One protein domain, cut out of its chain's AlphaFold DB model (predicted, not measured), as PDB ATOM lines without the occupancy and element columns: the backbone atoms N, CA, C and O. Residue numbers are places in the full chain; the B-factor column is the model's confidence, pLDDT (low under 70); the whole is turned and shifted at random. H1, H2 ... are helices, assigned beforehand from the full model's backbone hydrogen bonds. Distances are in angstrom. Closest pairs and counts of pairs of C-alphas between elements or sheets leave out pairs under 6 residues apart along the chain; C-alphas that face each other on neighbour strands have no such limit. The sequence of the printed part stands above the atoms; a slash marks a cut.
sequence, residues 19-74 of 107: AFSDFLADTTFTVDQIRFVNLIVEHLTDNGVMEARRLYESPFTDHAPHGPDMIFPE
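What this domain is: This is residues 19 to 74 of the 107 residues of the protein "EcoEI_R_C domain-containing protein" of Geodermatophilaceae bacterium (UniProt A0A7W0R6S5). One long helix, H2, runs through a small all-helix domain, with the short helix H1 folded back alongside it and two very short helices, H3 and H4, on another side of H2. Residues 44 to 49, of which 44 to 47 belong to H2, stick out at one end. The printed part has 56 residues, with four named helices in the order H1, H2, H3, H4 and no named strand. It is compact, with a radius of gyration of the C-alphas of 11.0 A, and spans 26 by 25 by 18 A.

Where its parts are: H1, residues 19 to 25, begins with C-alpha 19 at (-6.392, -6.772, 44.393) and is 10.1 A long from first to last C-alpha. H2, residues 31 to 47, measures 24.3 A and ends with C-alpha 47 at (-1.415, -2.906, 28.777). H3, residues 52 to 56, measures 8.0 A. H4, residues 60 to 63, measures 5.6 A and ends with C-alpha 63 at (-21.127, -3.382, 28.153).

How they stand to each other: H1 and H2 form a helical hairpin, at a shallow tilt of 11 degrees, opposite ways. They only just touch, with 3 pairs of C-alphas within 8 A; the closest, of Phe 20 and Val 41, are 7.5 A apart. H2 touches H1 with residues 34 to 41 alone. H2 and H3 are near each other, with 5 pairs of C-alphas within 10 A. H3 and H4 are close but not clearly touching; their closest C-alphas, of Leu 55 and Thr 61, are 7.0 A apart. H2, with residues 36 to 39 alone, only just touches H4, with 3 pairs of C-alphas within 8 A; the closest, of Phe 36 and Phe 60, are 7.3 A apart. H1 is apart from H3 and H4. Every O i to N i+4 pair is within hydrogen-bond range in H1 and H2; H3 has 0 of 1, but 2 of 2 O i to N i+3 pairs, and H4 is too short for an i+4 pair.

The domain as a whole: The two C-alphas farthest apart, of Thr 28 and Asn 47, are 27.9 A apart. The printed part has no cut, and its three links between helices are tight. The mean pLDDT of the printed part is 82.8, and residues 26 to 27 are under 70.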
ATOM      1  N   ALA A  19      -5.674  -7.983  43.988       78.25
ATOM      2  CA  ALA A  19      -6.392  -6.772  44.393       78.25
ATOM      3  C   ALA A  19      -7.870  -6.791  43.961       78.25
ATOM      4  O   ALA A  19      -8.756  -6.355  44.700       78.25
ATOM      5  N   PHE A  20      -8.151  -7.320  42.768       78.62
ATOM      6  CA  PHE A  20      -9.517  -7.474  42.277       78.62
ATOM      7  C   PHE A  20     -10.248  -8.683  42.873       78.62
ATOM      8  O   PHE A  20     -11.467  -8.628  43.015       78.62
ATOM      9  N   SER A  21      -9.542  -9.745  43.264       79.94
ATOM     10  CA  SER A  21     -10.131 -10.887  43.974       79.94
ATOM     11  C   SER A  21     -10.624 -10.473  45.354       79.94
ATOM     12  O   SER A  21     -11.746 -10.815  45.712       79.94
ATOM     13  N   ASP A  22      -9.839  -9.680  46.083       79.12
ATOM     14  CA  ASP A  22     -10.243  -9.133  47.381       79.12
ATOM     15  C   ASP A  22     -11.444  -8.191  47.235       79.12
ATOM     16  O   ASP A  22     -12.417  -8.299  47.983       79.12
ATOM     17  N   PHE A  23     -11.430  -7.326  46.214       78.75
ATOM     18  CA  PHE A  23     -12.562  -6.453  45.899       78.75
ATOM     19  C   PHE A  23     -13.843  -7.245  45.605       78.75
ATOM     20  O   PHE A  23     -14.910  -6.895  46.103       78.75
ATOM     21  N   LEU A  24     -13.744  -8.330  44.828       78.62
ATOM     22  CA  LEU A  24     -14.869  -9.210  44.502       78.62
ATOM     23  C   LEU A  24     -15.320 -10.089  45.679       78.62
ATOM     24  O   LEU A  24     -16.474 -10.513  45.700       78.62
ATOM     25  N   ALA A  25     -14.442 -10.382  46.639       78.06
ATOM     26  CA  ALA A  25     -14.749 -11.229  47.789       78.06
ATOM     27  C   ALA A  25     -15.597 -10.515  48.854       78.06
ATOM     28  O   ALA A  25     -16.384 -11.167  49.541       78.06
ATOM     29  N   ASP A  26     -15.458  -9.194  48.981       68.44
ATOM     30  CA  ASP A  26     -16.131  -8.409  50.025       68.44
ATOM     31  C   ASP A  26     -17.603  -8.090  49.691       68.44
ATOM     32  O   ASP A  26     -18.384  -7.686  50.550       68.44
ATOM     33  N   THR A  27     -18.026  -8.271  48.435       68.00
ATOM     34  CA  THR A  27     -19.380  -7.916  47.981       68.00
ATOM     35  C   THR A  27     -19.964  -8.971  47.044       68.00
ATOM     36  O   THR A  27     -19.279  -9.564  46.219       68.00
ATOM     37  N   THR A  28     -21.276  -9.209  47.133       80.12
ATOM     38  CA  THR A  28     -21.975 -10.053  46.152       80.12
ATOM     39  C   THR A  28     -22.222  -9.256  44.875       80.12
ATOM     40  O   THR A  28     -23.134  -8.434  44.820       80.12
ATOM     41  N   PHE A  29     -21.412  -9.509  43.849       84.25
ATOM     42  CA  PHE A  29     -21.557  -8.879  42.540       84.25
ATOM     43  C   PHE A  29     -22.484  -9.669  41.609       84.25
ATOM     44  O   PHE A  29     -22.565 -10.898  41.657       84.25
ATOM     45  N   THR A  30     -23.181  -8.959  40.723       88.00
ATOM     46  CA  THR A  30     -23.963  -9.560  39.637       88.00
ATOM     47  C   THR A  30     -23.051 -10.074  38.520       88.00
ATOM     48  O   THR A  30     -21.885  -9.694  38.410       88.00
ATOM     49  N   VAL A  31     -23.589 -10.920  37.638       87.38
ATOM     50  CA  VAL A  31     -22.842 -11.451  36.482       87.38
ATOM     51  C   VAL A  31     -22.275 -10.329  35.605       87.38
ATOM     52  O   VAL A  31     -21.150 -10.441  35.121       87.38
ATOM     53  N   ASP A  32     -23.022  -9.240  35.423       86.00
ATOM     54  CA  ASP A  32     -22.581  -8.111  34.602       86.00
ATOM     55  C   ASP A  32     -21.468  -7.305  35.285       86.00
ATOM     56  O   ASP A  32     -20.496  -6.935  34.628       86.00
ATOM     57  N   GLN A  33     -21.547  -7.128  36.607       87.69
ATOM     58  CA  GLN A  33     -20.487  -6.509  37.408       87.69
ATOM     59  C   GLN A  33     -19.190  -7.328  37.365       87.69
ATOM     60  O   GLN A  33     -18.123  -6.783  37.090       87.69
ATOM     61  N   ILE A  34     -19.276  -8.649  37.561       86.75
ATOM     62  CA  ILE A  34     -18.113  -9.550  37.496       86.75
ATOM     63  C   ILE A  34     -17.488  -9.517  36.097       86.75
ATOM     64  O   ILE A  34     -16.268  -9.430  35.964       86.75
ATOM     65  N   ARG A  35     -18.306  -9.546  35.036       87.38
ATOM     66  CA  ARG A  35     -17.812  -9.458  33.654       87.38
ATOM     67  C   ARG A  35     -17.074  -8.143  33.405       87.38
ATOM     68  O   ARG A  35     -16.019  -8.156  32.776       87.38
ATOM     69  N   PHE A  36     -17.604  -7.031  33.912       88.56
ATOM     70  CA  PHE A  36     -16.967  -5.723  33.784       88.56
ATOM     71  C   PHE A  36     -15.622  -5.668  34.519       88.56
ATOM     72  O   PHE A  36     -14.633  -5.203  33.957       88.56
ATOM     73  N   VAL A  37     -15.550  -6.205  35.741       86.75
ATOM     74  CA  VAL A  37     -14.292  -6.308  36.498       86.75
ATOM     75  C   VAL A  37     -13.265  -7.178  35.769       86.75
ATOM     76  O   VAL A  37     -12.105  -6.788  35.657       86.75
ATOM     77  N   ASN A  38     -13.673  -8.314  35.204       86.06
ATOM     78  CA  ASN A  38     -12.762  -9.173  34.446       86.06
ATOM     79  C   ASN A  38     -12.166  -8.458  33.225       86.06
ATOM     80  O   ASN A  38     -10.967  -8.572  32.993       86.06
ATOM     81  N   LEU A  39     -12.959  -7.661  32.498       88.38
ATOM     82  CA  LEU A  39     -12.461  -6.832  31.392       88.38
ATOM     83  C   LEU A  39     -11.401  -5.819  31.846       88.38
ATOM     84  O   LEU A  39     -10.430  -5.567  31.134       88.38
ATOM     85  N   ILE A  40     -11.572  -5.239  33.036       85.56
ATOM     86  CA  ILE A  40     -10.585  -4.328  33.626       85.56
ATOM     87  C   ILE A  40      -9.281  -5.070  33.916       85.56
ATOM     88  O   ILE A  40      -8.207  -4.585  33.552       85.56
ATOM     89  N   VAL A  41      -9.372  -6.242  34.550       83.50
ATOM     90  CA  VAL A  41      -8.208  -7.081  34.857       83.50
ATOM     91  C   VAL A  41      -7.489  -7.466  33.567       83.50
ATOM     92  O   VAL A  41      -6.288  -7.245  33.474       83.50
ATOM     93  N   GLU A  42      -8.204  -7.941  32.545       84.31
ATOM     94  CA  GLU A  42      -7.631  -8.254  31.230       84.31
ATOM     95  C   GLU A  42      -6.877  -7.051  30.643       84.31
ATOM     96  O   GLU A  42      -5.694  -7.157  30.308       84.31
ATOM     97  N   HIS A  43      -7.505  -5.871  30.622       82.69
ATOM     98  CA  HIS A  43      -6.887  -4.665  30.074       82.69
ATOM     99  C   HIS A  43      -5.630  -4.234  30.841       82.69
ATOM    100  O   HIS A  43      -4.640  -3.837  30.219       82.69
ATOM    101  N   LEU A  44      -5.655  -4.319  32.174       77.94
ATOM    102  CA  LEU A  44      -4.497  -4.058  33.029       77.94
ATOM    103  C   LEU A  44      -3.384  -5.077  32.800       77.94
ATOM    104  O   LEU A  44      -2.218  -4.700  32.775       77.94
ATOM    105  N   THR A  45      -3.724  -6.349  32.599       76.12
ATOM    106  CA  THR A  45      -2.726  -7.396  32.354       76.12
ATOM    107  C   THR A  45      -2.061  -7.259  30.990       76.12
ATOM    108  O   THR A  45      -0.857  -7.479  30.880       76.12
ATOM    109  N   ASP A  46      -2.809  -6.820  29.976       79.38
ATOM    110  CA  ASP A  46      -2.299  -6.652  28.614       79.38
ATOM    111  C   ASP A  46      -1.500  -5.353  28.440       79.38
ATOM    112  O   ASP A  46      -0.439  -5.340  27.815       79.38
ATOM    113  N   ASN A  47      -1.994  -4.240  28.992       74.06
ATOM    114  CA  ASN A  47      -1.415  -2.906  28.777       74.06
ATOM    115  C   ASN A  47      -0.530  -2.442  29.937       74.06
ATOM    116  O   ASN A  47       0.156  -1.418  29.850       74.06
ATOM    117  N   GLY A  48      -0.559  -3.170  31.047       70.38
ATOM    118  CA  GLY A  48       0.072  -2.814  32.302       70.38
ATOM    119  C   GLY A  48      -0.690  -1.725  33.052       70.38
ATOM    120  O   GLY A  48      -1.001  -1.883  34.218       70.38
ATOM    121  N   VAL A  49      -1.021  -0.605  32.416       73.12
ATOM    122  CA  VAL A  49      -1.684   0.529  33.076       73.12
ATOM    123  C   VAL A  49      -3.026   0.845  32.434       73.12
ATOM    124  O   VAL A  49      -3.178   0.748  31.218       73.12
ATOM    125  N   MET A  50      -3.984   1.287  33.247       80.94
ATOM    126  CA  MET A  50      -5.290   1.746  32.782       80.94
ATOM    127  C   MET A  50      -5.647   3.075  33.450       80.94
ATOM    128  O   MET A  50      -5.515   3.232  34.662       80.94
ATOM    129  N   GLU A  51      -6.092   4.046  32.655       80.75
ATOM    130  CA  GLU A  51      -6.650   5.300  33.165       80.75
ATOM    131  C   GLU A  51      -8.146   5.137  33.450       80.75
ATOM    132  O   GLU A  51      -8.846   4.506  32.664       80.75
ATOM    133  N   ALA A  52      -8.667   5.781  34.498       81.88
ATOM    134  CA  ALA A  52     -10.097   5.725  34.830       81.88
ATOM    135  C   ALA A  52     -11.005   6.174  33.666       81.88
ATOM    136  O   ALA A  52     -12.083   5.619  33.476       81.88
ATOM    137  N   ARG A  53     -10.542   7.105  32.813       84.44
ATOM    138  CA  ARG A  53     -11.285   7.533  31.613       84.44
ATOM    139  C   ARG A  53     -11.585   6.385  30.644       84.44
ATOM    140  O   ARG A  53     -12.576   6.463  29.929       84.44
ATOM    141  N   ARG A  54     -10.748   5.333  30.611       85.62
ATOM    142  CA  ARG A  54     -10.931   4.180  29.715       85.62
ATOM    143  C   ARG A  54     -12.228   3.434  29.998       85.62
ATOM    144  O   ARG A  54     -12.778   2.853  29.075       85.62
ATOM    145  N   LEU A  55     -12.738   3.500  31.228       86.69
ATOM    146  CA  LEU A  55     -14.024   2.902  31.598       86.69
ATOM    147  C   LEU A  55     -15.210   3.529  30.846       86.69
ATOM    148  O   LEU A  55     -16.269   2.915  30.755       86.69
ATOM    149  N   TYR A  56     -15.021   4.729  30.289       88.12
ATOM    150  CA  TYR A  56     -15.991   5.458  29.470       88.12
ATOM    151  C   TYR A  56     -15.658   5.391  27.969       88.12
ATOM    152  O   TYR A  56     -16.164   6.189  27.182       88.12
ATOM    153  N   GLU A  57     -14.800   4.454  27.556       87.31
ATOM    154  CA  GLU A  57     -14.435   4.201  26.160       87.31
ATOM    155  C   GLU A  57     -14.698   2.722  25.796       87.31
ATOM    156  O   GLU A  57     -14.799   1.857  26.668       87.31
ATOM    157  N   SER A  58     -14.807   2.397  24.501       85.38
ATOM    158  CA  SER A  58     -14.895   0.995  24.049       85.38
ATOM    159  C   SER A  58     -13.590   0.251  24.389       85.38
ATOM    160  O   SER A  58     -12.509   0.844  24.273       85.38
ATOM    161  N   PRO A  59     -13.647  -1.025  24.829       85.69
ATOM    162  CA  PRO A  59     -14.808  -1.933  24.849       85.69
ATOM    163  C   PRO A  59     -15.723  -1.825  26.084       85.69
ATOM    164  O   PRO A  59     -16.754  -2.488  26.150       85.69
ATOM    165  N   PHE A  60     -15.393  -0.994  27.075       86.44
ATOM    166  CA  PHE A  60     -16.159  -0.901  28.323       86.44
ATOM    167  C   PHE A  60     -17.557  -0.317  28.100       86.44
ATOM    168  O   PHE A  60     -18.537  -0.827  28.643       86.44
ATOM    169  N   THR A  61     -17.670   0.690  27.231       86.50
ATOM    170  CA  THR A  61     -18.963   1.297  26.872       86.50
ATOM    171  C   THR A  61     -19.907   0.354  26.138       86.50
ATOM    172  O   THR A  61     -21.114   0.570  26.160       86.50
ATOM    173  N   ASP A  62     -19.388  -0.706  25.515       87.19
ATOM    174  CA  ASP A  62     -20.216  -1.693  24.814       87.19
ATOM    175  C   ASP A  62     -20.997  -2.568  25.811       87.19
ATOM    176  O   ASP A  62     -22.088  -3.051  25.512       87.19
ATOM    177  N   HIS A  63     -20.466  -2.714  27.030       81.19
ATOM    178  CA  HIS A  63     -21.127  -3.382  28.153       81.19
ATOM    179  C   HIS A  63     -21.845  -2.404  29.089       81.19
ATOM    180  O   HIS A  63     -22.817  -2.781  29.740       81.19
ATOM    181  N   ALA A  64     -21.380  -1.154  29.144       83.44
ATOM    182  CA  ALA A  64     -21.905  -0.102  30.002       83.44
ATOM    183  C   ALA A  64     -22.112   1.200  29.196       83.44
ATOM    184  O   ALA A  64     -21.253   2.081  29.226       83.44
ATOM    185  N   PRO A  65     -23.239   1.368  28.477       81.06
ATOM    186  CA  PRO A  65     -23.421   2.485  27.541       81.06
ATOM    187  C   PRO A  65     -23.316   3.886  28.156       81.06
ATOM    188  O   PRO A  65     -22.955   4.832  27.460       81.06
ATOM    189  N   HIS A  66     -23.610   4.031  29.452       80.81
ATOM    190  CA  HIS A  66     -23.427   5.291  30.186       80.81
ATOM    191  C   HIS A  66     -22.245   5.250  31.167       80.81
ATOM    192  O   HIS A  66     -22.157   6.095  32.050       80.81
ATOM    193  N   GLY A  67     -21.337   4.288  31.002       82.69
ATOM    194  CA  GLY A  67     -20.175   4.105  31.860       82.69
ATOM    195  C   GLY A  67     -20.430   3.201  33.072       82.69
ATOM    196  O   GLY A  67     -21.536   2.675  33.255       82.69
ATOM    197  N   PRO A  68     -19.394   2.994  33.900       85.94
ATOM    198  CA  PRO A  68     -19.431   2.079  35.039       85.94
ATOM    199  C   PRO A  68     -20.489   2.460  36.087       85.94
ATOM    200  O   PRO A  68     -20.960   1.582  36.806       85.94
ATOM    201  N   ASP A  69     -20.929   3.720  36.113       87.44
ATOM    202  CA  ASP A  69     -21.981   4.249  36.993       87.44
ATOM    203  C   ASP A  69     -23.340   3.539  36.828       87.44
ATOM    204  O   ASP A  69     -24.158   3.519  37.744       87.44
ATOM    205  N   MET A  70     -23.602   2.932  35.664       86.31
ATOM    206  CA  MET A  70     -24.828   2.150  35.430       86.31
ATOM    207  C   MET A  70     -24.783   0.756  36.049       86.31
ATOM    208  O   MET A  70     -25.824   0.136  36.261       86.31
ATOM    209  N   ILE A  71     -23.575   0.234  36.251       87.75
ATOM    210  CA  ILE A  71     -23.335  -1.145  36.672       87.75
ATOM    211  C   ILE A  71     -23.015  -1.186  38.166       87.75
ATOM    212  O   ILE A  71     -23.421  -2.122  38.858       87.75
ATOM    213  N   PHE A  72     -22.318  -0.173  38.677       87.75
ATOM    214  CA  PHE A  72     -21.871  -0.094  40.059       87.75
ATOM    215  C   PHE A  72     -22.520   1.087  40.785       87.75
ATOM    216  O   PHE A  72     -22.561   2.188  40.240       87.75
ATOM    217  N   PRO A  73     -22.980   0.897  42.033       88.38
ATOM    218  CA  PRO A  73     -23.292   2.013  42.919       88.38
ATOM    219  C   PRO A  73     -22.065   2.909  43.133       88.38
ATOM    220  O   PRO A  73     -20.945   2.405  43.165       88.38
ATOM    221  N   GLU A  74     -22.279   4.203  43.381       87.56
ATOM    222  CA  GLU A  74     -21.214   5.206  43.575       87.56
ATOM    223  C   GLU A  74     -20.149   4.757  44.594       87.56
ATOM    224  O   GLU A  74     -18.965   4.730  44.281       87.56
TER     225      GLU A  74